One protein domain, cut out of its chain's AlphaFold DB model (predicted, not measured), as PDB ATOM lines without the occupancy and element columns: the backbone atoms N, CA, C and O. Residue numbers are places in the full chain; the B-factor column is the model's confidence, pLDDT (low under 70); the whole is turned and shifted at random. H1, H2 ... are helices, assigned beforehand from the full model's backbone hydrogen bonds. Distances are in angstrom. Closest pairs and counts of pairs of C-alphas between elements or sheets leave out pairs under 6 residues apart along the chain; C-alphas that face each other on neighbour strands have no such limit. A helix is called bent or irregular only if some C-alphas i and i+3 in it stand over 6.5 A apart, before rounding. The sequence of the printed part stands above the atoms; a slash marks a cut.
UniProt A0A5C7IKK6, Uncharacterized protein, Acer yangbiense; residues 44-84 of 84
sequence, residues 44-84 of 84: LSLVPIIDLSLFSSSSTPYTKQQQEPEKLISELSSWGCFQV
ATOM      1  N   LEU A  44      48.046  48.961 -35.116       57.16
ATOM      2  CA  LEU A  44      46.915  49.337 -35.961       57.16
ATOM      3  C   LEU A  44      46.735  48.197 -36.971       57.16
ATOM      4  O   LEU A  44      46.953  48.358 -38.163       57.16
ATOM      5  N   SER A  45      46.480  46.996 -36.467       59.97
ATOM      6  CA  SER A  45      46.068  45.810 -37.136       59.97
ATOM      7  C   SER A  45      44.745  46.283 -37.694       59.97
ATOM      8  O   SER A  45      43.777  46.525 -36.965       59.97
ATOM      9  N   LEU A  46      44.825  46.667 -38.962       76.12
ATOM     10  CA  LEU A  46      43.740  47.276 -39.688       76.12
ATOM     11  C   LEU A  46      42.620  46.255 -39.626       76.12
ATOM     12  O   LEU A  46      42.813  45.120 -40.063       76.12
ATOM     13  N   VAL A  47      41.503  46.642 -39.015       85.75
ATOM     14  CA  VAL A  47      40.291  45.830 -39.050       85.75
ATOM     15  C   VAL A  47      40.090  45.403 -40.512       85.75
ATOM     16  O   VAL A  47      40.149  46.271 -41.388       85.75
ATOM     17  N   PRO A  48      39.931  44.103 -40.802       88.25
ATOM     18  CA  PRO A  48      39.942  43.611 -42.175       88.25
ATOM     19  C   PRO A  48      38.869  44.283 -43.031       88.25
ATOM     20  O   PRO A  48      37.751  44.456 -42.563       88.25
ATOM     21  N   ILE A  49      39.175  44.638 -44.281       88.31
ATOM     22  CA  ILE A  49      38.210  45.247 -45.216       88.31
ATOM     23  C   ILE A  49      37.675  44.169 -46.162       88.31
ATOM     24  O   ILE A  49      38.469  43.492 -46.820       88.31
ATOM     25  N   ILE A  50      36.353  44.034 -46.270       88.12
ATOM     26  CA  ILE A  50      35.651  43.098 -47.160       88.12
ATOM     27  C   ILE A  50      34.869  43.891 -48.205       88.12
ATOM     28  O   ILE A  50      33.969  44.649 -47.864       88.12
ATOM     29  N   ASP A  51      35.167  43.677 -49.485       86.31
ATOM     30  CA  ASP A  51      34.449  44.362 -50.561       86.31
ATOM     31  C   ASP A  51      33.127  43.643 -50.852       86.31
ATOM     32  O   ASP A  51      33.077  42.621 -51.548       86.31
ATOM     33  N   LEU A  52      32.028  44.194 -50.330       86.25
ATOM     34  CA  LEU A  52      30.712  43.584 -50.498       86.25
ATOM     35  C   LEU A  52      30.198  43.612 -51.951       86.25
ATOM     36  O   LEU A  52      29.290  42.851 -52.305       86.25
ATOM     37  N   SER A  53      30.767  44.458 -52.817       85.06
ATOM     38  CA  SER A  53      30.343  44.559 -54.220       85.06
ATOM     39  C   SER A  53      30.625  43.274 -55.010       85.06
ATOM     40  O   SER A  53      29.931  42.966 -55.990       85.06
ATOM     41  N   LEU A  54      31.592  42.474 -54.548       82.88
ATOM     42  CA  LEU A  54      32.017  41.233 -55.189       82.88
ATOM     43  C   LEU A  54      31.037  40.070 -54.972       82.88
ATOM     44  O   LEU A  54      31.029  39.138 -55.773       82.88
ATOM     45  N   PHE A  55      30.137  40.145 -53.984       79.38
ATOM     46  CA  PHE A  55      29.110  39.111 -53.770       79.38
ATOM     47  C   PHE A  55      27.935  39.202 -54.749       79.38
ATOM     48  O   PHE A  55      27.278  38.200 -55.016       79.38
ATOM     49  N   SER A  56      27.654  40.397 -55.275       74.94
ATOM     50  CA  SER A  56      26.460  40.660 -56.098       74.94
ATOM     51  C   SER A  56      26.764  40.783 -57.595       74.94
ATOM     52  O   SER A  56      25.854  40.887 -58.419       74.94
ATOM     53  N   SER A  57      28.042  40.787 -57.976       70.25
ATOM     54  CA  SER A  57      28.464  41.142 -59.330       70.25
ATOM     55  C   SER A  57      28.596  39.924 -60.248       70.25
ATOM     56  O   SER A  57      29.614  39.238 -60.239       70.25
ATOM     57  N   SER A  58      27.624  39.736 -61.148       65.88
ATOM     58  CA  SER A  58      27.668  38.711 -62.216       65.88
ATOM     59  C   SER A  58      28.823  38.891 -63.217       65.88
ATOM     60  O   SER A  58      29.109  37.976 -63.985       65.88
ATOM     61  N   SER A  59      29.455  40.068 -63.249       69.31
ATOM     62  CA  SER A  59      30.588  40.380 -64.133       69.31
ATOM     63  C   SER A  59      31.952  40.161 -63.466       69.31
ATOM     64  O   SER A  59      32.983  40.451 -64.079       69.31
ATOM     65  N   THR A  60      31.991  39.706 -62.209       70.12
ATOM     66  CA  THR A  60      33.270  39.468 -61.536       70.12
ATOM     67  C   THR A  60      33.930  38.196 -62.061       70.12
ATOM     68  O   THR A  60      33.251  37.201 -62.312       70.12
ATOM     69  N   PRO A  61      35.263  38.198 -62.249       75.31
ATOM     70  CA  PRO A  61      35.982  36.970 -62.544       75.31
ATOM     71  C   PRO A  61      35.686  35.935 -61.458       75.31
ATOM     72  O   PRO A  61      35.826  36.240 -60.274       75.31
ATOM     73  N   TYR A  62      35.329  34.713 -61.859       69.81
ATOM     74  CA  TYR A  62      34.966  33.610 -60.957       69.81
ATOM     75  C   TYR A  62      35.967  33.414 -59.807       69.81
ATOM     76  O   TYR A  62      35.582  33.162 -58.669       69.81
ATOM     77  N   THR A  63      37.257  33.623 -60.085       73.38
ATOM     78  CA  THR A  63      38.332  33.543 -59.091       73.38
ATOM     79  C   THR A  63      38.179  34.563 -57.964       73.38
ATOM     80  O   THR A  63      38.444  34.235 -56.818       73.38
ATOM     81  N   LYS A  64      37.729  35.788 -58.259       69.56
ATOM     82  CA  LYS A  64      37.507  36.838 -57.253       69.56
ATOM     83  C   LYS A  64      36.185  36.649 -56.510       69.56
ATOM     84  O   LYS A  64      36.114  36.933 -55.322       69.56
ATOM     85  N   GLN A  65      35.169  36.122 -57.196       71.25
ATOM     86  CA  GLN A  65      33.858  35.844 -56.608       71.25
ATOM     87  C   GLN A  65      33.922  34.775 -55.502       71.25
ATOM     88  O   GLN A  65      33.125  34.819 -54.573       71.25
ATOM     89  N   GLN A  66      34.868  33.829 -55.577       75.00
ATOM     90  CA  GLN A  66      35.085  32.821 -54.528       75.00
ATOM     91  C   GLN A  66      36.034  33.281 -53.412       75.00
ATOM     92  O   GLN A  66      35.878  32.855 -52.272       75.00
ATOM     93  N   GLN A  67      36.969  34.186 -53.714       80.19
ATOM     94  CA  GLN A  67      37.982  34.648 -52.759       80.19
ATOM     95  C   GLN A  67      37.417  35.527 -51.631       80.19
ATOM     96  O   GLN A  67      37.797  35.343 -50.477       80.19
ATOM     97  N   GLU A  68      36.508  36.467 -51.917       81.75
ATOM     98  CA  GLU A  68      35.944  37.334 -50.864       81.75
ATOM     99  C   GLU A  68      35.041  36.603 -49.852       81.75
ATOM    100  O   GLU A  68      35.155  36.900 -48.664       81.75
ATOM    101  N   PRO A  69      34.185  35.628 -50.231       83.62
ATOM    102  CA  PRO A  69      33.467  34.810 -49.252       83.62
ATOM    103  C   PRO A  69      34.387  34.045 -48.296       83.62
ATOM    104  O   PRO A  69      34.142  34.022 -47.091       83.62
ATOM    105  N   GLU A  70      35.457  33.435 -48.810       85.62
ATOM    106  CA  GLU A  70      36.425  32.697 -47.987       85.62
ATOM    107  C   GLU A  70      37.210  33.627 -47.058       85.62
ATOM    108  O   GLU A  70      37.430  33.314 -45.884       85.62
ATOM    109  N   LYS A  71      37.577  34.807 -47.561       85.88
ATOM    110  CA  LYS A  71      38.179  35.873 -46.766       85.88
ATOM    111  C   LYS A  71      37.229  36.339 -45.663       85.88
ATOM    112  O   LYS A  71      37.635  36.363 -44.512       85.88
ATOM    113  N   LEU A  72      35.956  36.605 -45.962       87.75
ATOM    114  CA  LEU A  72      34.957  36.996 -44.959       87.75
ATOM    115  C   LEU A  72      34.856  35.973 -43.819       87.75
ATOM    116  O   LEU A  72      34.854  36.355 -42.651       87.75
ATOM    117  N   ILE A  73      34.805  34.677 -44.142       88.12
ATOM    118  CA  ILE A  73      34.761  33.611 -43.129       88.12
ATOM    119  C   ILE A  73      36.044  33.608 -42.289       88.12
ATOM    120  O   ILE A  73      35.979  33.483 -41.065       88.12
ATOM    121  N   SER A  74      37.201  33.763 -42.933       88.25
ATOM    122  CA  SER A  74      38.508  33.763 -42.268       88.25
ATOM    123  C   SER A  74      38.671  34.952 -41.316       88.25
ATOM    124  O   SER A  74      39.100  34.778 -40.173       88.25
ATOM    125  N   GLU A  75      38.270  36.147 -41.751       88.06
ATOM    126  CA  GLU A  75      38.324  37.362 -40.937       88.06
ATOM    127  C   GLU A  75      37.303  37.311 -39.794       88.06
ATOM    128  O   GLU A  75      37.649  37.586 -38.653       88.06
ATOM    129  N   LEU A  76      36.073  36.838 -40.022       87.25
ATOM    130  CA  LEU A  76      35.110  36.638 -38.932       87.25
ATOM    131  C   LEU A  76      35.576  35.604 -37.902       87.25
ATOM    132  O   LEU A  76      35.318  35.770 -36.713       87.25
ATOM    133  N   SER A  77      36.273  34.556 -38.341       88.06
ATOM    134  CA  SER A  77      36.772  33.511 -37.443       88.06
ATOM    135  C   SER A  77      37.977  33.961 -36.611       88.06
ATOM    136  O   SER A  77      38.199  33.422 -35.530       88.06
ATOM    137  N   SER A  78      38.764  34.921 -37.107       87.12
ATOM    138  CA  SER A  78      39.984  35.407 -36.444       87.12
ATOM    139  C   SER A  78      39.785  36.727 -35.694       87.12
ATOM    140  O   SER A  78      40.271  36.866 -34.574       87.12
ATOM    141  N   TRP A  79      39.044  37.669 -36.277       88.00
ATOM    142  CA  TRP A  79      38.791  39.005 -35.732       88.00
ATOM    143  C   TRP A  79      37.416  39.169 -35.096       88.00
ATOM    144  O   TRP A  79      37.248  39.993 -34.200       88.00
ATOM    145  N   GLY A  80      36.408  38.447 -35.588       87.56
ATOM    146  CA  GLY A  80      35.010  38.661 -35.204       87.56
ATOM    147  C   GLY A  80      34.400  39.968 -35.732       87.56
ATOM    148  O   GLY A  80      33.222  40.227 -35.494       87.56
ATOM    149  N   CYS A  81      35.167  40.786 -36.458       86.75
ATOM    150  CA  CYS A  81      34.716  42.037 -37.061       86.75
ATOM    151  C   CYS A  81      35.479  42.352 -38.358       86.75
ATOM    152  O   CYS A  81      36.559  41.820 -38.609       86.75
ATOM    153  N   PHE A  82      34.885  43.209 -39.192       89.62
ATOM    154  CA  PHE A  82      35.441  43.676 -40.463       89.62
ATOM    155  C   PHE A  82      34.840  45.047 -40.844       89.62
ATOM    156  O   PHE A  82      33.851  45.488 -40.258       89.62
ATOM    157  N   GLN A  83      35.449  45.721 -41.817       88.75
ATOM    158  CA  GLN A  83      34.989  46.934 -42.500       88.75
ATOM    159  C   GLN A  83      34.436  46.575 -43.888       88.75
ATOM    160  O   GLN A  83      34.841  45.560 -44.456       88.75
ATOM    161  N   VAL A  84      33.540  47.398 -44.440       85.88
ATOM    162  CA  VAL A  84      32.866  47.178 -45.739       85.88
ATOM    163  C   VAL A  84      33.077  48.321 -46.715       85.88
ATOM    164  O   VAL A  84      33.279  49.458 -46.233       85.88
TER     165      VAL A  84
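What this domain is: This is residues 44 to 84 of the 84 residues of an uncharacterized protein of Acer yangbiense (UniProt A0A5C7IKK6). A rod-like hairpin of chain: an extended stretch, residues 46 to 52, runs alongside one long helix, H2, and the two are joined at one end through the one-turn helix H1 and a loop. After H2 the last residues, 79 to 84, fold back over the helix's end to come beside the extended stretch, while the turn at residues 58 to 63 sticks out. The printed part has 41 residues, with two named helices, H1 then H2, and no named strand; the class is all helix. It is only just compact, close to loose, with a radius of gyration of the C-alphas of 10.8 A, and it spans 33 by 15 by 13 A.

How they stand to each other: H1, residues 53 to 56, and H2, residues 62 to 78, touch, and H2 does so with residues 64 to 69 alone. Their closest C-alphas are those of Leu 54 and Gln 65, 5.9 A apart, and their centres are 11.5 A apart. In H2, 11 of 13 O i to N i+4 pairs are within hydrogen-bond range. H1 is too short for such a pair, and its one O i to N i+3 pair is not within range.

Where its parts are: H1 begins at C-alpha 53, at (30.343, 44.559, -54.220), and measures 5.8 A from first to last C-alpha. H2 runs from C-alpha 62, at (34.966, 33.610, -60.957), to C-alpha 78, at (39.984, 35.407, -36.444), a length of 25.1 A. H2 is neither bent nor irregular, but only just: C-alphas 65 and 68 are 6.3 A apart.

The domain as a whole: The two C-alphas farthest apart are those of Leu 44 and Ser 58, at 34.2 A. The printed part has no cut and ends at Val 84, the chain's last residue. The link from H1 to H2, with 5 residues between them, is tight. Residues 58 to 63, of which 62 and 63 belong to H2, stand free. The mean pLDDT of the printed part is 80.6; residues 44 to 45, 58 to 59, 62 and 64 are under 70.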